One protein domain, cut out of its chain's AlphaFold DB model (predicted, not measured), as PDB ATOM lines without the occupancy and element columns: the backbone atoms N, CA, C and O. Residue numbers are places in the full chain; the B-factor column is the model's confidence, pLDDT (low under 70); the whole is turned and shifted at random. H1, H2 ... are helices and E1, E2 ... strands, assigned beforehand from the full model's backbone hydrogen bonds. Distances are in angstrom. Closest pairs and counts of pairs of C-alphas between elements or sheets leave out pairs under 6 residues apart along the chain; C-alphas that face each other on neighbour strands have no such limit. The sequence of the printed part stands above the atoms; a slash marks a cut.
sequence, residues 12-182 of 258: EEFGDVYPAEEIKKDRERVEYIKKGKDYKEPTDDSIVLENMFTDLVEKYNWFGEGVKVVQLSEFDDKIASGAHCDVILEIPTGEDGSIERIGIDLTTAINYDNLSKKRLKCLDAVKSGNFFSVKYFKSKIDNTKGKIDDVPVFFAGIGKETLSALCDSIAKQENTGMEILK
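This is residues 12 to 182 of the 258 residues of an uncharacterized protein of Candidatus Moranbacteria bacterium GW2011_GWC2_37_73 (UniProt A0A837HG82). A strongly twisted sheet, E1 - E2 - E3 = E6, makes the core, with H2 on one face and H4 on the other, which gives three layers; the hairpin E4 and E5 forms a small second sheet, partly face to face with the first as a sandwich, its strands crossed at 82 degrees to the first sheet's. H1 packs on H3 at one end of the longest axis, and H5 and H6 lie at the other. The printed part has 171 residues, with named elements in the order H1 H2 E1 H3 E2 E3 H4 E4 E5 E6 H5 H6; the class is mixed, helices and strands. The four-stranded sheet is mixed and the small one antiparallel; the whole is compact, with a radius of gyration of the C-alphas of 17.2 A and spans of 51 by 45 by 33 A.

Find C-alpha 20 at (-18.551, -14.223, 6.186); from there H1 runs 21.2 A to residue 34. Next come H2, residues 44 to 60, 23.0 A; E1, residues 68 to 71; H3, residues 74 to 79; and E2, residues 87 to 93. Look at C-alpha 98, (-34.321, -39.528, -4.565), where E3 begins its 28.7 A to residue 107. H4, residues 112 to 128, measures 23.7 A. E4, residues 132 to 138, E5, residues 145 to 151, E6, residues 153 to 157, and H5, residues 160 to 171, follow; H6, residues 177 to 182, ends at C-alpha 182, (-14.795, -49.692, -17.335).

Start at the hairpin E2 and E3, antiparallel, with N 89 and O 102 2.8 A apart. E1 is antiparallel to E2, N 70 to O 88 at 2.8 A; E6 is parallel to E3, N 105 to O 154 at 2.8 A. In the hairpin E4 and E5, N 134 and O 148 are 2.9 A apart. E5 runs on into E6 at 88 degrees across residue 152. H2 is on the larger sheet, its closest C-alphas to E1 being those of Thr 54 and Val 69, 5.5 A. H4 is on it too, at a height over the sheet of 9.5 A, along the strands, at 12 degrees to E6 on the local plane; the closest C-alphas of H4 and E6 are those of Cys 122 and Val 153, 6.3 A. The closest C-alphas of H3 and E4 are those of Asp 76 and Val 134, 5.9 A. H1 and H3 touch, about perpendicular at 73 degrees, the C-alphas of Val 30 and Phe 75 closest at 6.0 A. H5 and H6 touch at a steep tilt of 50 degrees, opposite ways, the C-alphas of Ile 170 and Gly 177 closest at 6.8 A. In H1, H2, H3, H4, H5 and H6 every O i to N i+4 pair is within hydrogen-bond range.

The C-alphas farthest apart, of Glu 21 and Asn 175, are 51.4 A apart. The printed part has no cut and no long link. The mean pLDDT of the printed part is 89.9; look for values under 70 at residues 80 to 83 and 173 to 178.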
ATOM      1  N   GLU A  12     -15.410 -20.530   0.528       93.62
ATOM      2  CA  GLU A  12     -15.800 -19.173   0.127       93.62
ATOM      3  C   GLU A  12     -17.028 -19.149  -0.798       93.62
ATOM      4  O   GLU A  12     -17.748 -18.152  -0.844       93.62
ATOM      5  N   GLU A  13     -17.323 -20.250  -1.499       94.31
ATOM      6  CA  GLU A  13     -18.520 -20.362  -2.343       94.31
ATOM      7  C   GLU A  13     -19.826 -20.405  -1.542       94.31
ATOM      8  O   GLU A  13     -20.905 -20.376  -2.136       94.31
ATOM      9  N   PHE A  14     -19.745 -20.493  -0.214       96.81
ATOM     10  CA  PHE A  14     -20.887 -20.643   0.682       96.81
ATOM     11  C   PHE A  14     -21.280 -19.343   1.389       96.81
ATOM     12  O   PHE A  14     -22.033 -19.388   2.358       96.81
ATOM     13  N   GLY A  15     -20.812 -18.180   0.923       96.69
ATOM     14  CA  GLY A  15     -21.173 -16.876   1.503       96.69
ATOM     15  C   GLY A  15     -22.664 -16.509   1.406       96.69
ATOM     16  O   GLY A  15     -23.123 -15.599   2.089       96.69
ATOM     17  N   ASP A  16     -23.424 -17.213   0.567       96.88
ATOM     18  CA  ASP A  16     -24.889 -17.163   0.480       96.88
ATOM     19  C   ASP A  16     -25.593 -18.054   1.520       96.88
ATOM     20  O   ASP A  16     -26.775 -17.852   1.788       96.88
ATOM     21  N   VAL A  17     -24.882 -19.022   2.109       97.50
ATOM     22  CA  VAL A  17     -25.396 -19.957   3.127       97.50
ATOM     23  C   VAL A  17     -24.923 -19.574   4.530       97.50
ATOM     24  O   VAL A  17     -25.707 -19.611   5.478       97.50
ATOM     25  N   TYR A  18     -23.653 -19.191   4.669       97.38
ATOM     26  CA  TYR A  18     -23.011 -18.875   5.942       97.38
ATOM     27  C   TYR A  18     -22.520 -17.424   5.983       97.38
ATOM     28  O   TYR A  18     -21.996 -16.919   4.988       97.38
ATOM     29  N   PRO A  19     -22.615 -16.742   7.141       97.56
ATOM     30  CA  PRO A  19     -22.030 -15.418   7.309       97.56
ATOM     31  C   PRO A  19     -20.514 -15.428   7.068       97.56
ATOM     32  O   PRO A  19     -19.811 -16.338   7.505       97.56
ATOM     33  N   ALA A  20     -19.985 -14.355   6.473       97.25
ATOM     34  CA  ALA A  20     -18.551 -14.223   6.186       97.25
ATOM     35  C   ALA A  20     -17.654 -14.411   7.429       97.25
ATOM     36  O   ALA A  20     -16.576 -14.994   7.338       97.25
ATOM     37  N   GLU A  21     -18.112 -13.969   8.604       97.38
ATOM     38  CA  GLU A  21     -17.388 -14.157   9.869       97.38
ATOM     39  C   GLU A  21     -17.291 -15.627  10.296       97.38
ATOM     40  O   GLU A  21     -16.323 -16.020  10.946       97.38
ATOM     41  N   GLU A  22     -18.276 -16.454   9.946       96.44
ATOM     42  CA  GLU A  22     -18.254 -17.890  10.228       96.44
ATOM     43  C   GLU A  22     -17.266 -18.611   9.308       96.44
ATOM     44  O   GLU A  22     -16.392 -19.325   9.798       96.44
ATOM     45  N   ILE A  23     -17.324 -18.326   8.002       96.38
ATOM     46  CA  ILE A  23     -16.384 -18.858   7.002       96.38
ATOM     47  C   ILE A  23     -14.944 -18.484   7.369       96.38
ATOM     48  O   ILE A  23     -14.037 -19.317   7.335       96.38
ATOM     49  N   LYS A  24     -14.726 -17.234   7.795       97.06
ATOM     50  CA  LYS A  24     -13.419 -16.762   8.254       97.06
ATOM     51  C   LYS A  24     -12.914 -17.543   9.470       97.06
ATOM     52  O   LYS A  24     -11.770 -17.991   9.455       97.06
ATOM     53  N   LYS A  25     -13.747 -17.736  10.499       95.88
ATOM     54  CA  LYS A  25     -13.381 -18.522  11.695       95.88
ATOM     55  C   LYS A  25     -13.026 -19.963  11.346       95.88
ATOM     56  O   LYS A  25     -12.066 -20.511  11.881       95.88
ATOM     57  N   ASP A  26     -13.788 -20.566  10.445       95.38
ATOM     58  CA  ASP A  26     -13.560 -21.932   9.991       95.38
ATOM     59  C   ASP A  26     -12.241 -22.062   9.222       95.38
ATOM     60  O   ASP A  26     -11.453 -22.968   9.499       95.38
ATOM     61  N   ARG A  27     -11.936 -21.096   8.347       94.81
ATOM     62  CA  ARG A  27     -10.640 -20.996   7.661       94.81
ATOM     63  C   ARG A  27      -9.481 -20.864   8.648       94.81
ATOM     64  O   ARG A  27      -8.493 -21.587   8.555       94.81
ATOM     65  N   GLU A  28      -9.606 -19.960   9.618       95.00
ATOM     66  CA  GLU A  28      -8.597 -19.753  10.663       95.00
ATOM     67  C   GLU A  28      -8.370 -21.024  11.493       95.00
ATOM     68  O   GLU A  28      -7.236 -21.323  11.873       95.00
ATOM     69  N   ARG A  29      -9.425 -21.811  11.732       92.88
ATOM     70  CA  ARG A  29      -9.334 -23.096  12.430       92.88
ATOM     71  C   ARG A  29      -8.585 -24.149  11.615       92.88
ATOM     72  O   ARG A  29      -7.759 -24.858  12.191       92.88
ATOM     73  N   VAL A  30      -8.827 -24.237  10.305       91.75
ATOM     74  CA  VAL A  30      -8.061 -25.120   9.405       91.75
ATOM     75  C   VAL A  30      -6.579 -24.743   9.439       91.75
ATOM     76  O   VAL A  30      -5.725 -25.592   9.695       91.75
ATOM     77  N   GLU A  31      -6.270 -23.455   9.291       92.31
ATOM     78  CA  GLU A  31      -4.895 -22.947   9.332       92.31
ATOM     79  C   GLU A  31      -4.207 -23.193  10.681       92.31
ATOM     80  O   GLU A  31      -3.011 -23.491  10.738       92.31
ATOM     81  N   TYR A  32      -4.950 -23.093  11.782       92.19
ATOM     82  CA  TYR A  32      -4.443 -23.429  13.108       92.19
ATOM     83  C   TYR A  32      -4.058 -24.912  13.213       92.19
ATOM     84  O   TYR A  32      -2.974 -25.223  13.707       92.19
ATOM     85  N   ILE A  33      -4.898 -25.821  12.704       89.69
ATOM     86  CA  ILE A  33      -4.618 -27.265  12.694       89.69
ATOM     87  C   ILE A  33      -3.387 -27.573  11.836       89.69
ATOM     88  O   ILE A  33      -2.514 -28.306  12.293       89.69
ATOM     89  N   LYS A  34      -3.265 -26.964  10.647       88.81
ATOM     90  CA  LYS A  34      -2.124 -27.166   9.729       88.81
ATOM     91  C   LYS A  34      -0.783 -26.733  10.330       88.81
ATOM     92  O   LYS A  34       0.257 -27.297  10.008       88.81
ATOM     93  N   LYS A  35      -0.796 -25.758  11.245       91.50
ATOM     94  CA  LYS A  35       0.392 -25.308  11.995       91.50
ATOM     95  C   LYS A  35       0.719 -26.186  13.210       91.50
ATOM     96  O   LYS A  35       1.761 -25.989  13.839       91.50
ATOM     97  N   GLY A  36      -0.162 -27.116  13.574       90.38
ATOM     98  CA  GLY A  36       0.036 -28.038  14.686       90.38
ATOM     99  C   GLY A  36       1.174 -29.029  14.422       90.38
ATOM    100  O   GLY A  36       1.390 -29.466  13.297       90.38
ATOM    101  N   LYS A  37       1.895 -29.429  15.476       84.25
ATOM    102  CA  LYS A  37       3.042 -30.353  15.361       84.25
ATOM    103  C   LYS A  37       2.664 -31.758  14.883       84.25
ATOM    104  O   LYS A  37       3.503 -32.447  14.314       84.25
ATOM    105  N   ASP A  38       1.422 -32.166  15.128       83.00
ATOM    106  CA  ASP A  38       0.907 -33.490  14.767       83.00
ATOM    107  C   ASP A  38       0.256 -33.516  13.378       83.00
ATOM    108  O   ASP A  38      -0.173 -34.577  12.915       83.00
ATOM    109  N   TYR A  39       0.181 -32.364  12.705       83.62
ATOM    110  CA  TYR A  39      -0.346 -32.288  11.355       83.62
ATOM    111  C   TYR A  39       0.598 -32.983  10.376       83.62
ATOM    112  O   TYR A  39       1.816 -32.787  10.386       83.62
ATOM    113  N   LYS A  40       0.013 -33.815   9.518       84.25
ATOM    114  CA  LYS A  40       0.707 -34.475   8.420       84.25
ATOM    115  C   LYS A  40      -0.005 -34.106   7.140       84.25
ATOM    116  O   LYS A  40      -1.212 -34.323   7.034       84.25
ATOM    117  N   GLU A  41       0.756 -33.580   6.191       85.62
ATOM    118  CA  GLU A  41       0.239 -33.362   4.848       85.62
ATOM    119  C   GLU A  41      -0.221 -34.694   4.238       85.62
ATOM    120  O   GLU A  41       0.387 -35.741   4.516       85.62
ATOM    121  N   PRO A  42      -1.284 -34.678   3.416       86.75
ATOM    122  CA  PRO A  42      -1.660 -35.832   2.617       86.75
ATOM    123  C   PRO A  42      -0.472 -36.318   1.785       86.75
ATOM    124  O   PRO A  42       0.292 -35.525   1.237       86.75
ATOM    125  N   THR A  43      -0.308 -37.635   1.681       90.25
ATOM    126  CA  THR A  43       0.714 -38.207   0.798       90.25
ATOM    127  C   THR A  43       0.275 -38.099  -0.657       90.25
ATOM    128  O   THR A  43      -0.922 -38.201  -0.927       90.25
ATOM    129  N   ASP A  44       1.225 -38.018  -1.592       90.81
ATOM    130  CA  ASP A  44       0.933 -37.996  -3.034       90.81
ATOM    131  C   ASP A  44       0.008 -39.148  -3.457       90.81
ATOM    132  O   ASP A  44      -0.973 -38.922  -4.157       90.81
ATOM    133  N   ASP A  45       0.238 -40.362  -2.944       91.75
ATOM    134  CA  ASP A  45      -0.606 -41.534  -3.222       91.75
ATOM    135  C   ASP A  45      -2.069 -41.340  -2.781       91.75
ATOM    136  O   ASP A  45      -2.984 -41.830  -3.436       91.75
ATOM    137  N   SER A  46      -2.309 -40.626  -1.676       90.56
ATOM    138  CA  SER A  46      -3.668 -40.340  -1.191       90.56
ATOM    139  C   SER A  46      -4.365 -39.342  -2.104       90.56
ATOM    140  O   SER A  46      -5.489 -39.585  -2.525       90.56
ATOM    141  N   ILE A  47      -3.660 -38.273  -2.485       91.25
ATOM    142  CA  ILE A  47      -4.168 -37.267  -3.424       91.25
ATOM    143  C   ILE A  47      -4.489 -37.922  -4.775       91.25
ATOM    144  O   ILE A  47      -5.524 -37.651  -5.383       91.25
ATOM    145  N   VAL A  48      -3.609 -38.807  -5.249       92.81
ATOM    146  CA  VAL A  48      -3.804 -39.557  -6.492       92.81
ATOM    147  C   VAL A  48      -5.018 -40.482  -6.383       92.81
ATOM    148  O   VAL A  48      -5.856 -40.454  -7.283       92.81
ATOM    149  N   LEU A  49      -5.166 -41.233  -5.285       94.31
ATOM    150  CA  LEU A  49      -6.333 -42.092  -5.063       94.31
ATOM    151  C   LEU A  49      -7.642 -41.292  -5.021       94.31
ATOM    152  O   LEU A  49      -8.580 -41.670  -5.712       94.31
ATOM    153  N   GLU A  50      -7.713 -40.195  -4.264       93.44
ATOM    154  CA  GLU A  50      -8.912 -39.345  -4.169       93.44
ATOM    155  C   GLU A  50      -9.344 -38.816  -5.545       93.44
ATOM    156  O   GLU A  50     -10.519 -38.904  -5.925       93.44
ATOM    157  N   ASN A  51      -8.384 -38.310  -6.323       92.06
ATOM    158  CA  ASN A  51      -8.648 -37.768  -7.653       92.06
ATOM    159  C   ASN A  51      -9.049 -38.864  -8.642       92.06
ATOM    160  O   ASN A  51      -9.998 -38.692  -9.405       92.06
ATOM    161  N   MET A  52      -8.358 -40.007  -8.623       92.31
ATOM    162  CA  MET A  52      -8.699 -41.146  -9.472       92.31
ATOM    163  C   MET A  52     -10.059 -41.722  -9.115       92.31
ATOM    164  O   MET A  52     -10.840 -41.995 -10.016       92.31
ATOM    165  N   PHE A  53     -10.369 -41.889  -7.834       95.00
ATOM    166  CA  PHE A  53     -11.670 -42.375  -7.398       95.00
ATOM    167  C   PHE A  53     -12.777 -41.468  -7.943       95.00
ATOM    168  O   PHE A  53     -13.646 -41.942  -8.669       95.00
ATOM    169  N   THR A  54     -12.676 -40.159  -7.706       93.25
ATOM    170  CA  THR A  54     -13.631 -39.155  -8.209       93.25
ATOM    171  C   THR A  54     -13.819 -39.257  -9.723       93.25
ATOM    172  O   THR A  54     -14.940 -39.397 -10.212       93.25
ATOM    173  N   ASP A  55     -12.719 -39.245 -10.480       91.19
ATOM    174  CA  ASP A  55     -12.771 -39.272 -11.938       91.19
ATOM    175  C   ASP A  55     -13.315 -40.593 -12.487       91.19
ATOM    176  O   ASP A  55     -14.125 -40.598 -13.416       91.19
ATOM    177  N   LEU A  56     -12.849 -41.723 -11.958       93.06
ATOM    178  CA  LEU A  56     -13.168 -43.036 -12.504       93.06
ATOM    179  C   LEU A  56     -14.597 -43.457 -12.157       93.06
ATOM    180  O   LEU A  56     -15.267 -44.053 -13.003       93.06
ATOM    181  N   VAL A  57     -15.086 -43.089 -10.968       95.19
ATOM    182  CA  VAL A  57     -16.481 -43.309 -10.569       95.19
ATOM    183  C   VAL A  57     -17.427 -42.620 -11.538       95.19
ATOM    184  O   VAL A  57     -18.282 -43.292 -12.113       95.19
ATOM    185  N   GLU A  58     -17.236 -41.320 -11.773       94.00
ATOM    186  CA  GLU A  58     -18.145 -40.538 -12.614       94.00
ATOM    187  C   GLU A  58     -17.992 -40.847 -14.111       94.00
ATOM    188  O   GLU A  58     -18.984 -40.890 -14.834       94.00
ATOM    189  N   LYS A  59     -16.763 -41.051 -14.610       91.62
ATOM    190  CA  LYS A  59     -16.514 -41.259 -16.052       91.62
ATOM    191  C   LYS A  59     -16.823 -42.679 -16.517       91.62
ATOM    192  O   LYS A  59     -17.166 -42.875 -17.682       91.62
ATOM    193  N   TYR A  60     -16.648 -43.671 -15.645       92.12
ATOM    194  CA  TYR A  60     -16.747 -45.088 -16.008       92.12
ATOM    195  C   TYR A  60     -17.816 -45.845 -15.218       92.12
ATOM    196  O   TYR A  60     -17.848 -47.075 -15.276       92.12
ATOM    197  N   ASN A  61     -18.705 -45.127 -14.521       93.88
ATOM    198  CA  ASN A  61     -19.844 -45.680 -13.790       93.88
ATOM    199  C   ASN A  61     -19.421 -46.793 -12.822       93.88
ATOM    200  O   ASN A  61     -20.031 -47.868 -12.804       93.88
ATOM    201  N   TRP A  62     -18.337 -46.590 -12.059       95.31
ATOM    202  CA  TRP A  62     -17.794 -47.646 -11.187       95.31
ATOM    203  C   TRP A  62     -18.828 -48.135 -10.166       95.31
ATOM    204  O   TRP A  62     -18.917 -49.336  -9.939       95.31
ATOM    205  N   PHE A  63     -19.672 -47.230  -9.664       95.25
ATOM    206  CA  PHE A  63     -20.737 -47.516  -8.694       95.25
ATOM    207  C   PHE A  63     -22.150 -47.474  -9.299       95.25
ATOM    208  O   PHE A  63     -23.134 -47.488  -8.572       95.25
ATOM    209  N   GLY A  64     -22.263 -47.440 -10.628       93.38
ATOM    210  CA  GLY A  64     -23.543 -47.314 -11.326       93.38
ATOM    211  C   GLY A  64     -23.642 -46.037 -12.151       93.38
ATOM    212  O   GLY A  64     -22.802 -45.141 -12.063       93.38
ATOM    213  N   GLU A  65     -24.647 -45.996 -13.021       92.62
ATOM    214  CA  GLU A  65     -24.919 -44.837 -13.865       92.62
ATOM    215  C   GLU A  65     -25.463 -43.671 -13.030       92.62
ATOM    216  O   GLU A  65     -26.248 -43.864 -12.107       92.62
ATOM    217  N   GLY A  66     -25.023 -42.452 -13.346       93.94
ATOM    218  CA  GLY A  66     -25.508 -41.232 -12.694       93.94
ATOM    219  C   GLY A  66     -24.880 -40.921 -11.334       93.94
ATOM    220  O   GLY A  66     -25.063 -39.804 -10.852       93.94
ATOM    221  N   VAL A  67     -24.094 -41.835 -10.753       96.50
ATOM    222  CA  VAL A  67     -23.390 -41.593  -9.485       96.50
ATOM    223  C   VAL A  67     -22.412 -40.426  -9.628       96.50
ATOM    224  O   VAL A  67     -21.622 -40.370 -10.577       96.50
ATOM    225  N   LYS A  68     -22.460 -39.495  -8.670       96.94
ATOM    226  CA  LYS A  68     -21.544 -38.349  -8.568       96.94
ATOM    227  C   LYS A  68     -20.686 -38.438  -7.320       96.94
ATOM    228  O   LYS A  68     -21.086 -39.041  -6.330       96.94
ATOM    229  N   VAL A  69     -19.502 -37.830  -7.373       96.88
ATOM    230  CA  VAL A  69     -18.559 -37.808  -6.253       96.88
ATOM    231  C   VAL A  69     -18.265 -36.366  -5.865       96.88
ATOM    232  O   VAL A  69     -17.738 -35.592  -6.661       96.88
ATOM    233  N   VAL A  70     -18.587 -35.985  -4.635       95.81
ATOM    234  CA  VAL A  70     -18.298 -34.658  -4.083       95.81
ATOM    235  C   VAL A  70     -17.083 -34.766  -3.166       95.81
ATOM    236  O   VAL A  70     -17.171 -35.372  -2.101       95.81
ATOM    237  N   GLN A  71     -15.947 -34.187  -3.563       94.19
ATOM    238  CA  GLN A  71     -14.778 -34.067  -2.686       94.19
ATOM    239  C   GLN A  71     -15.038 -33.012  -1.612       94.19
ATOM    240  O   GLN A  71     -15.480 -31.900  -1.915       94.19
ATOM    241  N   LEU A  72     -14.767 -33.362  -0.357       92.75
ATOM    242  CA  LEU A  72     -15.065 -32.488   0.768       92.75
ATOM    243  C   LEU A  72     -14.102 -31.300   0.865       92.75
ATOM    244  O   LEU A  72     -12.973 -31.338   0.373       92.75
ATOM    245  N   SER A  73     -14.573 -30.228   1.505       92.50
ATOM    246  CA  SER A  73     -13.753 -29.051   1.800       92.50
ATOM    247  C   SER A  73     -12.600 -29.405   2.749       92.50
ATOM    248  O   SER A  73     -12.701 -30.353   3.530       92.50
ATOM    249  N   GLU A  74     -11.517 -28.616   2.758       90.00
ATOM    250  CA  GLU A  74     -10.454 -28.800   3.767       90.00
ATOM    251  C   GLU A  74     -10.999 -28.691   5.201       90.00
ATOM    252  O   GLU A  74     -10.486 -29.340   6.111       90.00
ATOM    253  N   PHE A  75     -12.048 -27.891   5.412       91.44
ATOM    254  CA  PHE A  75     -12.698 -27.788   6.712       91.44
ATOM    255  C   PHE A  75     -13.336 -29.118   7.117       91.44
ATOM    256  O   PHE A  75     -13.037 -29.629   8.194       91.44
ATOM    257  N   ASP A  76     -14.179 -29.692   6.260       90.19
ATOM    258  CA  ASP A  76     -14.906 -30.925   6.575       90.19
ATOM    259  C   ASP A  76     -13.966 -32.134   6.685       90.19
ATOM    260  O   ASP A  76     -14.167 -32.978   7.550       90.19
ATOM    261  N   ASP A  77     -12.887 -32.162   5.900       84.44
ATOM    262  CA  ASP A  77     -11.799 -33.148   5.992       84.44
ATOM    263  C   ASP A  77     -11.046 -33.040   7.342       84.44
ATOM    264  O   ASP A  77     -10.797 -34.039   8.014       84.44
ATOM    265  N   LYS A  78     -10.697 -31.830   7.809       80.31
ATOM    266  CA  LYS A  78      -9.807 -31.659   8.983       80.31
ATOM    267  C   LYS A  78     -10.507 -31.451  10.322       80.31
ATOM    268  O   LYS A  78      -9.891 -31.682  11.364       80.31
ATOM    269  N   ILE A  79     -11.746 -30.963  10.324       78.50
ATOM    270  CA  ILE A  79     -12.456 -30.512  11.535       78.50
ATOM    271  C   ILE A  79     -13.656 -31.406  11.876       78.50
ATOM    272  O   ILE A  79     -14.230 -31.257  12.959       78.50
ATOM    273  N   ALA A  80     -13.970 -32.373  11.011       64.12
ATOM    274  CA  ALA A  80     -14.878 -33.488  11.251       64.12
ATOM    275  C   ALA A  80     -14.956 -33.921  12.729       64.12
ATOM    276  O   ALA A  80     -13.992 -34.430  13.309       64.12
ATOM    277  N   SER A  81     -16.127 -33.755  13.348       58.12
ATOM    278  CA  SER A  81     -16.439 -34.406  14.619       58.12
ATOM    279  C   SER A  81     -16.942 -35.823  14.338       58.12
ATOM    280  O   SER A  81     -18.029 -35.981  13.789       58.12
ATOM    281  N   GLY A  82     -16.173 -36.844  14.725       62.72
ATOM    282  CA  GLY A  82     -16.562 -38.252  14.576       62.72
ATOM    283  C   GLY A  82     -15.782 -38.988  13.484       62.72
ATOM    284  O   GLY A  82     -14.549 -39.060  13.542       62.72
ATOM    285  N   ALA A  83     -16.506 -39.594  12.537       66.88
ATOM    286  CA  ALA A  83     -15.915 -40.282  11.391       66.88
ATOM    287  C   ALA A  83     -15.169 -39.298  10.473       66.88
ATOM    288  O   ALA A  83     -15.456 -38.105  10.460       66.88
ATOM    289  N   HIS A  84     -14.175 -39.805   9.747       81.56
ATOM    290  CA  HIS A  84     -13.447 -39.052   8.723       81.56
ATOM    291  C   HIS A  84     -14.066 -39.360   7.367       81.56
ATOM    292  O   HIS A  84     -14.479 -40.493   7.162       81.56
ATOM    293  N   CYS A  85     -14.113 -38.402   6.454       89.19
ATOM    294  CA  CYS A  85     -14.653 -38.611   5.119       89.19
ATOM    295  C   CYS A  85     -13.847 -37.771   4.130       89.19
ATOM    296  O   CYS A  85     -13.602 -36.596   4.398       89.19
ATOM    297  N   ASP A  86     -13.458 -38.348   2.996       92.75
ATOM    298  CA  ASP A  86     -12.754 -37.609   1.941       92.75
ATOM    299  C   ASP A  86     -13.722 -37.210   0.822       92.75
ATOM    300  O   ASP A  86     -13.636 -36.111   0.264       92.75
ATOM    301  N   VAL A  87     -14.688 -38.086   0.522       95.38
ATOM    302  CA  VAL A  87     -15.670 -37.878  -0.548       95.38
ATOM    303  C   VAL A  87     -17.075 -38.319  -0.154       95.38
ATOM    304  O   VAL A  87     -17.245 -39.264   0.607       95.38
ATOM    305  N   ILE A  88     -18.085 -37.676  -0.736       97.06
ATOM    306  CA  ILE A  88     -19.485 -38.105  -0.679       97.06
ATOM    307  C   ILE A  88     -19.870 -38.682  -2.038       97.06
ATOM    308  O   ILE A  88     -19.766 -37.997  -3.055       97.06
ATOM    309  N   LEU A  89     -20.335 -39.926  -2.054       97.50
ATOM    310  CA  LEU A  89     -21.041 -40.510  -3.187       97.50
ATOM    311  C   LEU A  89     -22.495 -40.048  -3.152       97.50
ATOM    312  O   LEU A  89     -23.188 -40.293  -2.168       97.50
ATOM    313  N   GLU A  90     -22.953 -39.416  -4.226       97.88
ATOM    314  CA  GLU A  90     -24.368 -39.146  -4.468       97.88
ATOM    315  C   GLU A  90     -24.900 -40.169  -5.469       97.88
ATOM    316  O   GLU A  90     -24.447 -40.229  -6.616       97.88
ATOM    317  N   ILE A  91     -25.837 -40.994  -5.019       97.00
ATOM    318  CA  ILE A  91     -26.361 -42.137  -5.761       97.00
ATOM    319  C   ILE A  91     -27.840 -41.865  -6.039       97.00
ATOM    320  O   ILE A  91     -28.625 -41.828  -5.094       97.00
ATOM    321  N   PRO A  92     -28.244 -41.669  -7.303       94.50
ATOM    322  CA  PRO A  92     -29.656 -41.609  -7.660       94.50
ATOM    323  C   PRO A  92     -30.332 -42.943  -7.340       94.50
ATOM    324  O   PRO A  92     -29.892 -43.995  -7.810       94.50
ATOM    325  N   THR A  93     -31.403 -42.909  -6.558       88.50
ATOM    326  CA  THR A  93     -32.140 -44.100  -6.144       88.50
ATOM    327  C   THR A  93     -33.586 -43.983  -6.596       88.50
ATOM    328  O   THR A  93     -34.335 -43.132  -6.149       88.50
ATOM    329  N   GLY A  94     -34.006 -44.835  -7.526       76.94
ATOM    330  CA  GLY A  94     -35.373 -44.794  -8.050       76.94
ATOM    331  C   GLY A  94     -35.648 -43.663  -9.049       76.94
ATOM    332  O   GLY A  94     -34.784 -42.869  -9.413       76.94
ATOM    333  N   GLU A  95     -36.881 -43.649  -9.553       77.81
ATOM    334  CA  GLU A  95     -37.332 -42.733 -10.611       77.81
ATOM    335  C   GLU A  95     -37.906 -41.413 -10.067       77.81
ATOM    336  O   GLU A  95     -38.139 -40.479 -10.831       77.81
ATOM    337  N   ASP A  96     -38.127 -41.316  -8.752       84.69
ATOM    338  CA  ASP A  96     -38.682 -40.132  -8.081       84.69
ATOM    339  C   ASP A  96     -37.651 -39.013  -7.860       84.69
ATOM    340  O   ASP A  96     -37.988 -37.943  -7.351       84.69
ATOM    341  N   GLY A  97     -36.401 -39.250  -8.267       84.88
ATOM    342  CA  GLY A  97     -35.293 -38.327  -8.081       84.88
ATOM    343  C   GLY A  97     -34.703 -38.357  -6.673       84.88
ATOM    344  O   GLY A  97     -33.985 -37.420  -6.323       84.88
ATOM    345  N   SER A  98     -34.986 -39.385  -5.860       90.94
ATOM    346  CA  SER A  98     -34.321 -39.528  -4.565       90.94
ATOM    347  C   SER A  98     -32.816 -39.780  -4.734       90.94
ATOM    348  O   SER A  98     -32.364 -40.374  -5.719       90.94
ATOM    349  N   ILE A  99     -32.022 -39.242  -3.805       95.19
ATOM    350  CA  ILE A  99     -30.557 -39.282  -3.846       95.19
ATOM    351  C   ILE A  99     -30.057 -39.751  -2.488       95.19
ATOM    352  O   ILE A  99     -30.233 -39.062  -1.480       95.19
ATOM    353  N   GLU A 100     -29.369 -40.882  -2.488       95.44
ATOM    354  CA  GLU A 100     -28.643 -41.378  -1.330       95.44
ATOM    355  C   GLU A 100     -27.246 -40.776  -1.273       95.44
ATOM    356  O   GLU A 100     -26.577 -40.605  -2.297       95.44
ATOM    357  N   ARG A 101     -26.796 -40.450  -0.059       96.50
ATOM    358  CA  ARG A 101     -25.496 -39.822   0.183       96.50
ATOM    359  C   ARG A 101     -24.674 -40.672   1.129       96.50
ATOM    360  O   ARG A 101     -25.088 -40.913   2.256       96.50
ATOM    361  N   ILE A 102     -23.504 -41.100   0.671       96.38
ATOM    362  CA  ILE A 102     -22.620 -41.992   1.426       96.38
ATOM    363  C   ILE A 102     -21.233 -41.374   1.504       96.38
ATOM    364  O   ILE A 102     -20.651 -41.027   0.479       96.38
ATOM    365  N   GLY A 103     -20.689 -41.257   2.709       95.56
ATOM    366  CA  GLY A 103     -19.316 -40.821   2.921       95.56
ATOM    367  C   GLY A 103     -18.319 -41.960   2.761       95.56
ATOM    368  O   GLY A 103     -18.542 -43.063   3.260       95.56
ATOM    369  N   ILE A 104     -17.208 -41.683   2.083       95.56
ATOM    370  CA  ILE A 104     -16.108 -42.623   1.885       95.56
ATOM    371  C   ILE A 104     -14.804 -41.989   2.380       95.56
ATOM    372  O   ILE A 104     -14.388 -40.926   1.911       95.56
ATOM    373  N   ASP A 105     -14.161 -42.659   3.330       93.75
ATOM    374  CA  ASP A 105     -12.792 -42.405   3.779       93.75
ATOM    375  C   ASP A 105     -11.819 -43.237   2.929       93.75
ATOM    376  O   ASP A 105     -11.758 -44.465   3.056       93.75
ATOM    377  N   LEU A 106     -11.081 -42.586   2.031       94.50
ATOM    378  CA  LEU A 106     -10.199 -43.246   1.079       94.50
ATOM    379  C   LEU A 106      -8.821 -43.496   1.693       94.50
ATOM    380  O   LEU A 106      -8.233 -42.667   2.393       94.50
ATOM    381  N   THR A 107      -8.243 -44.671   1.436       92.81
ATOM    382  CA  THR A 107      -6.932 -44.988   2.002       92.81
ATOM    383  C   THR A 107      -6.028 -45.826   1.110       92.81
ATOM    384  O   THR A 107      -6.439 -46.779   0.462       92.81
ATOM    385  N   THR A 108      -4.742 -45.486   1.136       92.38
ATOM    386  CA  THR A 108      -3.643 -46.299   0.592       92.38
ATOM    387  C   THR A 108      -2.787 -46.920   1.699       92.38
ATOM    388  O   THR A 108      -1.737 -47.521   1.453       92.38
ATOM    389  N   ALA A 109      -3.197 -46.739   2.961       83.69
ATOM    390  CA  ALA A 109      -2.398 -47.107   4.114       83.69
ATOM    391  C   ALA A 109      -2.421 -48.620   4.338       83.69
ATOM    392  O   ALA A 109      -3.434 -49.192   4.709       83.69
ATOM    393  N   ILE A 110      -1.255 -49.253   4.241       82.06
ATOM    394  CA  ILE A 110      -1.073 -50.674   4.578       82.06
ATOM    395  C   ILE A 110      -0.791 -50.910   6.073       82.06
ATOM    396  O   ILE A 110      -0.586 -52.044   6.503       82.06
ATOM    397  N   ASN A 111      -0.708 -49.841   6.871       86.31
ATOM    398  CA  ASN A 111      -0.467 -49.952   8.305       86.31
ATOM    399  C   ASN A 111      -1.761 -50.380   9.014       86.31
ATOM    400  O   ASN A 111      -2.714 -49.603   9.098       86.31
ATOM    401  N   TYR A 112      -1.738 -51.592   9.569       84.19
ATOM    402  CA  TYR A 112      -2.827 -52.198  10.334       84.19
ATOM    403  C   TYR A 112      -3.365 -51.299  11.454       84.19
ATOM    404  O   TYR A 112      -4.575 -51.272  11.664       84.19
ATOM    405  N   ASP A 113      -2.520 -50.530  12.144       87.31
ATOM    406  CA  ASP A 113      -2.963 -49.621  13.209       87.31
ATOM    407  C   ASP A 113      -3.784 -48.459  12.646       87.31
ATOM    408  O   ASP A 113      -4.779 -48.047  13.240       87.31
ATOM    409  N   ASN A 114      -3.397 -47.933  11.480       85.94
ATOM    410  CA  ASN A 114      -4.125 -46.846  10.828       85.94
ATOM    411  C   ASN A 114      -5.468 -47.333  10.275       85.94
ATOM    412  O   ASN A 114      -6.482 -46.674  10.499       85.94
ATOM    413  N   LEU A 115      -5.488 -48.498   9.621       88.06
ATOM    414  CA  LEU A 115      -6.727 -49.125   9.150       88.06
ATOM    415  C   LEU A 115      -7.658 -49.461  10.323       88.06
ATOM    416  O   LEU A 115      -8.847 -49.155  10.282       88.06
ATOM    417  N   SER A 116      -7.104 -49.973  11.427       88.75
ATOM    418  CA  SER A 116      -7.873 -50.260  12.642       88.75
ATOM    419  C   SER A 116      -8.478 -48.995  13.248       88.75
ATOM    420  O   SER A 116      -9.629 -49.027  13.675       88.75
ATOM    421  N   LYS A 117      -7.748 -47.872  13.261       88.62
ATOM    422  CA  LYS A 117      -8.280 -46.579  13.721       88.62
ATOM    423  C   LYS A 117      -9.421 -46.077  12.833       88.62
ATOM    424  O   LYS A 117     -10.420 -45.618  13.377       88.62
ATOM    425  N   LYS A 118      -9.296 -46.171  11.503       88.56
ATOM    426  CA  LYS A 118     -10.368 -45.790  10.561       88.56
ATOM    427  C   LYS A 118     -11.621 -46.635  10.777       88.56
ATOM    428  O   LYS A 118     -12.701 -46.084  10.992       88.56
ATOM    429  N   ARG A 119     -11.451 -47.958  10.863       89.94
ATOM    430  CA  ARG A 119     -12.528 -48.896  11.200       89.94
ATOM    431  C   ARG A 119     -13.205 -48.521  12.518       89.94
ATOM    432  O   ARG A 119     -14.420 -48.385  12.557       89.94
ATOM    433  N   LEU A 120     -12.437 -48.327  13.595       90.62
ATOM    434  CA  LEU A 120     -12.994 -47.994  14.911       90.62
ATOM    435  C   LEU A 120     -13.798 -46.691  14.894       90.62
ATOM    436  O   LEU A 120     -14.878 -46.666  15.466       90.62
ATOM    437  N   LYS A 121     -13.339 -45.651  14.185       88.69
ATOM    438  CA  LYS A 121     -14.106 -44.402  14.043       88.69
ATOM    439  C   LYS A 121     -15.479 -44.625  13.405       88.69
ATOM    440  O   LYS A 121     -16.466 -44.090  13.899       88.69
ATOM    441  N   CYS A 122     -15.545 -45.420  12.337       89.81
ATOM    442  CA  CYS A 122     -16.814 -45.740  11.681       89.81
ATOM    443  C   CYS A 122     -17.717 -46.569  12.608       89.81
ATOM    444  O   CYS A 122     -18.901 -46.274  12.759       89.81
ATOM    445  N   LEU A 123     -17.144 -47.549  13.313       91.50
ATOM    446  CA  LEU A 123     -17.878 -48.351  14.292       91.50
ATOM    447  C   LEU A 123     -18.417 -47.523  15.457       91.50
ATOM    448  O   LEU A 123     -19.535 -47.761  15.904       91.50
ATOM    449  N   ASP A 124     -17.648 -46.561  15.956       91.38
ATOM    450  CA  ASP A 124     -18.071 -45.692  17.050       91.38
ATOM    451  C   ASP A 124     -19.193 -44.737  16.606       91.38
ATOM    452  O   ASP A 124     -20.115 -44.476  17.382       91.38
ATOM    453  N   ALA A 125     -19.189 -44.288  15.345       89.44
ATOM    454  CA  ALA A 125     -20.307 -43.544  14.757       89.44
ATOM    455  C   ALA A 125     -21.593 -44.392  14.742       89.44
ATOM    456  O   ALA A 125     -22.624 -43.963  15.261       89.44
ATOM    457  N   VAL A 126     -21.510 -45.642  14.267       92.06
ATOM    458  CA  VAL A 126     -22.647 -46.581  14.273       92.06
ATOM    459  C   VAL A 126     -23.126 -46.857  15.700       92.06
ATOM    460  O   VAL A 126     -24.313 -46.724  15.984       92.06
ATOM    461  N   LYS A 127     -22.223 -47.187  16.633       93.12
ATOM    462  CA  LYS A 127     -22.567 -47.476  18.040       93.12
ATOM    463  C   LYS A 127     -23.216 -46.293  18.742       93.12
ATOM    464  O   LYS A 127     -24.148 -46.481  19.512       93.12
ATOM    465  N   SER A 128     -22.718 -45.084  18.498       90.69
ATOM    466  CA  SER A 128     -23.248 -43.878  19.138       90.69
ATOM    467  C   SER A 128     -24.557 -43.392  18.520       90.69
ATOM    468  O   SER A 128     -25.227 -42.561  19.127       90.69
ATOM    469  N   GLY A 129     -24.938 -43.900  17.343       88.19
ATOM    470  CA  GLY A 129     -26.130 -43.444  16.632       88.19
ATOM    471  C   GLY A 129     -25.924 -42.127  15.877       88.19
ATOM    472  O   GLY A 129     -26.885 -41.601  15.329       88.19
ATOM    473  N   ASN A 130     -24.698 -41.593  15.856       86.19
ATOM    474  CA  ASN A 130     -24.381 -40.292  15.276       86.19
ATOM    475  C   ASN A 130     -23.527 -40.483  14.029       86.19
ATOM    476  O   ASN A 130     -22.311 -40.686  14.102       86.19
ATOM    477  N   PHE A 131     -24.193 -40.433  12.885       86.88
ATOM    478  CA  PHE A 131     -23.548 -40.412  11.586       86.88
ATOM    479  C   PHE A 131     -22.863 -39.072  11.307       86.88
ATOM    480  O   PHE A 131     -22.937 -38.125  12.089       86.88
ATOM    481  N   PHE A 132     -22.107 -39.040  10.215       89.75
ATOM    482  CA  PHE A 132     -21.258 -37.916   9.878       89.75
ATOM    483  C   PHE A 132     -22.074 -36.718   9.387       89.75
ATOM    484  O   PHE A 132     -23.134 -36.865   8.779       89.75
ATOM    485  N   SER A 133     -21.540 -35.525   9.630       91.69
ATOM    486  CA  SER A 133     -22.107 -34.269   9.154       91.69
ATOM    487  C   SER A 133     -21.083 -33.553   8.295       91.69
ATOM    488  O   SER A 133     -19.930 -33.404   8.702       91.69
ATOM    489  N   VAL A 134     -21.521 -33.044   7.149       93.56
ATOM    490  CA  VAL A 134     -20.706 -32.204   6.267       93.56
ATOM    491  C   VAL A 134     -21.282 -30.803   6.313       93.56
ATOM    492  O   VAL A 134     -22.451 -30.610   5.993       93.56
ATOM    493  N   LYS A 135     -20.486 -29.817   6.719       94.44
ATOM    494  CA  LYS A 135     -20.916 -28.422   6.816       94.44
ATOM    495  C   LYS A 135     -20.932 -27.748   5.448       94.44
ATOM    496  O   LYS A 135     -21.938 -27.151   5.078       94.44
ATOM    497  N   TYR A 136     -19.845 -27.850   4.689       95.31
ATOM    498  CA  TYR A 136     -19.724 -27.207   3.384       95.31
ATOM    499  C   TYR A 136     -20.016 -28.212   2.273       95.31
ATOM    500  O   TYR A 136     -19.126 -28.602   1.522       95.31
ATOM    501  N   PHE A 137     -21.276 -28.644   2.168       96.25
ATOM    502  CA  PHE A 137     -21.713 -29.567   1.124       96.25
ATOM    503  C   PHE A 137     -22.446 -28.852  -0.013       96.25
ATOM    504  O   PHE A 137     -23.324 -28.020   0.211       96.25
ATOM    505  N   LYS A 138     -22.110 -29.204  -1.253       96.81
ATOM    506  CA  LYS A 138     -22.779 -28.720  -2.463       96.81
ATOM    507  C   LYS A 138     -23.010 -29.908  -3.384       96.81
ATOM    508  O   LYS A 138     -22.043 -30.497  -3.867       96.81
ATOM    509  N   SER A 139     -24.277 -30.257  -3.587       96.88
ATOM    510  CA  SER A 139     -24.653 -31.376  -4.447       96.88
ATOM    511  C   SER A 139     -24.221 -31.129  -5.893       96.88
ATOM    512  O   SER A 139     -24.191 -29.994  -6.380       96.88
ATOM    513  N   LYS A 140     -23.881 -32.218  -6.582       96.06
ATOM    514  CA  LYS A 140     -23.678 -32.277  -8.032       96.06
ATOM    515  C   LYS A 140     -24.923 -32.771  -8.780       96.06
ATOM    516  O   LYS A 140     -24.915 -32.736 -10.011       96.06
ATOM    517  N   ILE A 141     -25.946 -33.259  -8.074       95.69
ATOM    518  CA  ILE A 141     -27.162 -33.846  -8.662       95.69
ATOM    519  C   ILE A 141     -28.387 -32.949  -8.448       95.69
ATOM    520  O   ILE A 141     -29.168 -32.767  -9.380       95.69
ATOM    521  N   ASP A 142     -28.547 -32.366  -7.259       94.88
ATOM    522  CA  ASP A 142     -29.678 -31.501  -6.914       94.88
ATOM    523  C   ASP A 142     -29.228 -30.097  -6.459       94.88
ATOM    524  O   ASP A 142     -28.070 -29.706  -6.597       94.88
ATOM    525  N   ASN A 143     -30.171 -29.300  -5.947       95.50
ATOM    526  CA  ASN A 143     -29.913 -27.934  -5.484       95.50
ATOM    527  C   ASN A 143     -29.476 -27.856  -4.007       95.50
ATOM    528  O   ASN A 143     -29.434 -26.761  -3.443       95.50
ATOM    529  N   THR A 144     -29.188 -28.984  -3.353       97.00
ATOM    530  CA  THR A 144     -28.780 -29.015  -1.945       97.00
ATOM    531  C   THR A 144     -27.438 -28.312  -1.778       97.00
ATOM    532  O   THR A 144     -26.433 -28.677  -2.395       97.00
ATOM    533  N   LYS A 145     -27.417 -27.303  -0.905       97.25
ATOM    534  CA  LYS A 145     -26.223 -26.538  -0.551       97.25
ATOM    535  C   LYS A 145     -26.258 -26.168   0.931       97.25
ATOM    536  O   LYS A 145     -27.284 -25.702   1.421       97.25
ATOM    537  N   GLY A 146     -25.137 -26.344   1.623       95.94
ATOM    538  CA  GLY A 146     -25.010 -26.128   3.065       95.94
ATOM    539  C   GLY A 146     -24.871 -27.440   3.827       95.94
ATOM    540  O   GLY A 146     -24.429 -28.437   3.267       95.94
ATOM    541  N   LYS A 147     -25.228 -27.436   5.112       95.38
ATOM    542  CA  LYS A 147     -24.984 -28.576   5.999       95.38
ATOM    543  C   LYS A 147     -25.874 -29.768   5.641       95.38
ATOM    544  O   LYS A 147     -27.091 -29.615   5.560       95.38
ATOM    545  N   ILE A 148     -25.270 -30.947   5.532       95.00
ATOM    546  CA  ILE A 148     -25.966 -32.237   5.546       95.00
ATOM    547  C   ILE A 148     -25.574 -33.022   6.799       95.00
ATOM    548  O   ILE A 148     -24.436 -32.951   7.264       95.00
ATOM    549  N   ASP A 149     -26.542 -33.741   7.351       92.44
ATOM    550  CA  ASP A 149     -26.428 -34.548   8.563       92.44
ATOM    551  C   ASP A 149     -26.788 -36.004   8.249       92.44
ATOM    552  O   ASP A 149     -27.290 -36.306   7.165       92.44
ATOM    553  N   ASP A 150     -26.555 -36.893   9.213       90.56
ATOM    554  CA  ASP A 150     -26.891 -38.313   9.132       90.56
ATOM    555  C   ASP A 150     -26.236 -39.061   7.947       90.56
ATOM    556  O   ASP A 150     -26.794 -40.030   7.437       90.56
ATOM    557  N   VAL A 151     -25.034 -38.653   7.520       93.06
ATOM    558  CA  VAL A 151     -24.307 -39.317   6.428       93.06
ATOM    559  C   VAL A 151     -23.592 -40.577   6.942       93.06
ATOM    560  O   VAL A 151     -22.652 -40.460   7.739       93.06
ATOM    561  N   PRO A 152     -23.969 -41.790   6.500       93.31
ATOM    562  CA  PRO A 152     -23.224 -43.004   6.819       93.31
ATOM    563  C   PRO A 152     -21.827 -42.934   6.197       93.31
ATOM    564  O   PRO A 152     -21.659 -42.474   5.068       93.31
ATOM    565  N   VAL A 153     -20.821 -43.415   6.926       93.50
ATOM    566  CA  VAL A 153     -19.432 -43.393   6.459       93.50
ATOM    567  C   VAL A 153     -18.848 -44.791   6.442       93.50
ATOM    568  O   VAL A 153     -18.926 -45.533   7.422       93.50
ATOM    569  N   PHE A 154     -18.209 -45.104   5.326       94.31
ATOM    570  CA  PHE A 154     -17.421 -46.303   5.107       94.31
ATOM    571  C   PHE A 154     -15.987 -45.896   4.789       94.31
ATOM    572  O   PHE A 154     -15.735 -44.765   4.383       94.31
ATOM    573  N   PHE A 155     -15.039 -46.810   4.942       92.94
ATOM    574  CA  PHE A 155     -13.681 -46.589   4.460       92.94
ATOM    575  C   PHE A 155     -13.354 -47.584   3.353       92.94
ATOM    576  O   PHE A 155     -13.712 -48.751   3.439       92.94
ATOM    577  N   ALA A 156     -12.690 -47.137   2.300       94.75
ATOM    578  CA  ALA A 156     -12.337 -47.983   1.167       94.75
ATOM    579  C   ALA A 156     -10.945 -47.617   0.674       94.75
ATOM    580  O   ALA A 156     -10.444 -46.518   0.927       94.75
ATOM    581  N   GLY A 157     -10.276 -48.526  -0.016       94.50
ATOM    582  CA  GLY A 157      -8.910 -48.248  -0.401       94.50
ATOM    583  C   GLY A 157      -8.253 -49.300  -1.255       94.50
ATOM    584  O   GLY A 157      -8.760 -50.387  -1.470       94.50
ATOM    585  N   ILE A 158      -7.073 -48.948  -1.746       95.94
ATOM    586  CA  ILE A 158      -6.199 -49.864  -2.472       95.94
ATOM    587  C   ILE A 158      -4.757 -49.596  -2.065       95.94
ATOM    588  O   ILE A 158      -4.360 -48.456  -1.814       95.94
ATOM    589  N   GLY A 159      -3.952 -50.648  -1.995       94.62
ATOM    590  CA  GLY A 159      -2.519 -50.553  -1.766       94.62
ATOM    591  C   GLY A 159      -1.805 -49.765  -2.868       94.62
ATOM    592  O   GLY A 159      -2.292 -49.616  -3.991       94.62
ATOM    593  N   LYS A 160      -0.602 -49.280  -2.553       93.44
ATOM    594  CA  LYS A 160       0.214 -48.462  -3.466       93.44
ATOM    595  C   LYS A 160       0.524 -49.179  -4.777       93.44
ATOM    596  O   LYS A 160       0.532 -48.564  -5.837       93.44
ATOM    597  N   GLU A 161       0.774 -50.482  -4.709       93.25
ATOM    598  CA  GLU A 161       1.075 -51.313  -5.870       93.25
ATOM    599  C   GLU A 161      -0.127 -51.390  -6.825       93.25
ATOM    600  O   GLU A 161       0.028 -51.207  -8.034       93.25
ATOM    601  N   THR A 162      -1.332 -51.569  -6.282       94.69
ATOM    602  CA  THR A 162      -2.588 -51.575  -7.045       94.69
ATOM    603  C   THR A 162      -2.911 -50.195  -7.608       94.69
ATOM    604  O   THR A 162      -3.309 -50.088  -8.768       94.69
ATOM    605  N   LEU A 163      -2.689 -49.129  -6.828       94.88
ATOM    606  CA  LEU A 163      -2.847 -47.751  -7.293       94.88
ATOM    607  C   LEU A 163      -1.920 -47.458  -8.478       94.88
ATOM    608  O   LEU A 163      -2.369 -46.933  -9.492       94.88
ATOM    609  N   SER A 164      -0.653 -47.863  -8.384       93.00
ATOM    610  CA  SER A 164       0.328 -47.717  -9.462       93.00
ATOM    611  C   SER A 164      -0.101 -48.466 -10.732       93.00
ATOM    612  O   SER A 164      -0.113 -47.894 -11.821       93.00
ATOM    613  N   ALA A 165      -0.563 -49.715 -10.605       91.19
ATOM    614  CA  ALA A 165      -1.068 -50.492 -11.742       91.19
ATOM    615  C   ALA A 165      -2.317 -49.862 -12.392       91.19
ATOM    616  O   ALA A 165      -2.503 -49.917 -13.616       91.19
ATOM    617  N   LEU A 166      -3.174 -49.234 -11.585       91.12
ATOM    618  CA  LEU A 166      -4.320 -48.480 -12.079       91.12
ATOM    619  C   LEU A 166      -3.867 -47.205 -12.815       91.12
ATOM    620  O   LEU A 166      -4.363 -46.943 -13.911       91.12
ATOM    621  N   CYS A 167      -2.883 -46.464 -12.291       90.25
ATOM    622  CA  CYS A 167      -2.260 -45.327 -12.982       90.25
ATOM    623  C   CYS A 167      -1.681 -45.731 -14.345       90.25
ATOM    624  O   CYS A 167      -1.938 -45.062 -15.348       90.25
ATOM    625  N   ASP A 168      -0.970 -46.857 -14.415       88.88
ATOM    626  CA  ASP A 168      -0.434 -47.392 -15.671       88.88
ATOM    627  C   ASP A 168      -1.545 -47.703 -16.682       88.88
ATOM    628  O   ASP A 168      -1.392 -47.477 -17.887       88.88
ATOM    629  N   SER A 169      -2.682 -48.212 -16.206       87.94
ATOM    630  CA  SER A 169      -3.851 -48.493 -17.045       87.94
ATOM    631  C   SER A 169      -4.480 -47.211 -17.601       87.94
ATOM    632  O   SER A 169      -4.915 -47.190 -18.753       87.94
ATOM    633  N   ILE A 170      -4.472 -46.125 -16.822       85.88
ATOM    634  CA  ILE A 170      -4.893 -44.792 -17.277       85.88
ATOM    635  C   ILE A 170      -3.902 -44.221 -18.300       85.88
ATOM    636  O   ILE A 170      -4.319 -43.646 -19.304       85.88
ATOM    637  N   ALA A 171      -2.595 -44.394 -18.096       83.50
ATOM    638  CA  ALA A 171      -1.578 -43.870 -19.008       83.50
ATOM    639  C   ALA A 171      -1.621 -44.535 -20.398       83.50
ATOM    640  O   ALA A 171      -1.405 -43.873 -21.410       83.50
ATOM    641  N   LYS A 172      -1.976 -45.825 -20.475       78.19
ATOM    642  CA  LYS A 172      -2.072 -46.607 -21.728       78.19
ATOM    643  C   LYS A 172      -3.283 -46.257 -22.616       78.19
ATOM    644  O   LYS A 172      -3.571 -46.962 -23.582       78.19
ATOM    645  N   GLN A 173      -4.011 -45.185 -22.310       68.00
ATOM    646  CA  GLN A 173      -5.298 -44.849 -22.921       68.00
ATOM    647  C   GLN A 173      -5.303 -44.486 -24.407       68.00
ATOM    648  O   GLN A 173      -6.391 -44.423 -24.976       68.00
ATOM    649  N   GLU A 174      -4.159 -44.280 -25.058       57.59
ATOM    650  CA  GLU A 174      -4.135 -43.645 -26.383       57.59
ATOM    651  C   GLU A 174      -4.814 -44.432 -27.520       57.59
ATOM    652  O   GLU A 174      -5.088 -43.819 -28.542       57.59
ATOM    653  N   ASN A 175      -5.176 -45.721 -27.370       50.84
ATOM    654  CA  ASN A 175      -5.915 -46.448 -28.426       50.84
ATOM    655  C   ASN A 175      -7.011 -47.449 -27.968       50.84
ATOM    656  O   ASN A 175      -7.873 -47.792 -28.773       50.84
ATOM    657  N   THR A 176      -7.039 -47.922 -26.710       57.09
ATOM    658  CA  THR A 176      -8.014 -48.947 -26.231       57.09
ATOM    659  C   THR A 176      -8.403 -48.843 -24.741       57.09
ATOM    660  O   THR A 176      -9.199 -49.644 -24.247       57.09
ATOM    661  N   GLY A 177      -7.880 -47.864 -23.992       58.34
ATOM    662  CA  GLY A 177      -7.922 -47.880 -22.519       58.34
ATOM    663  C   GLY A 177      -9.278 -47.597 -21.856       58.34
ATOM    664  O   GLY A 177      -9.442 -47.897 -20.675       58.34
ATOM    665  N   MET A 178     -10.273 -47.076 -22.583       69.50
ATOM    666  CA  MET A 178     -11.608 -46.824 -22.011       69.50
ATOM    667  C   MET A 178     -12.313 -48.115 -21.576       69.50
ATOM    668  O   MET A 178     -12.902 -48.158 -20.500       69.50
ATOM    669  N   GLU A 179     -12.220 -49.182 -22.371       77.06
ATOM    670  CA  GLU A 179     -12.852 -50.465 -22.032       77.06
ATOM    671  C   GLU A 179     -12.136 -51.185 -20.885       77.06
ATOM    672  O   GLU A 179     -12.780 -51.878 -20.099       77.06
ATOM    673  N   ILE A 180     -10.824 -50.968 -20.736       81.88
ATOM    674  CA  ILE A 180     -10.043 -51.513 -19.619       81.88
ATOM    675  C   ILE A 180     -10.510 -50.888 -18.301       81.88
ATOM    676  O   ILE A 180     -10.786 -51.612 -17.349       81.88
ATOM    677  N   LEU A 181     -10.659 -49.561 -18.243       87.50
ATOM    678  CA  LEU A 181     -11.042 -48.873 -17.004       87.50
ATOM    679  C   LEU A 181     -12.500 -49.102 -16.605       87.50
ATOM    680  O   LEU A 181     -12.790 -49.194 -15.413       87.50
ATOM    681  N   LYS A 182     -13.406 -49.264 -17.581       87.94
ATOM    682  CA  LYS A 182     -14.795 -49.692 -17.335       87.94
ATOM    683  C   LYS A 182     -14.898 -51.098 -16.760       87.94
ATOM    684  O   LYS A 182     -15.900 -51.402 -16.120       87.94
TER     685      LYS A 182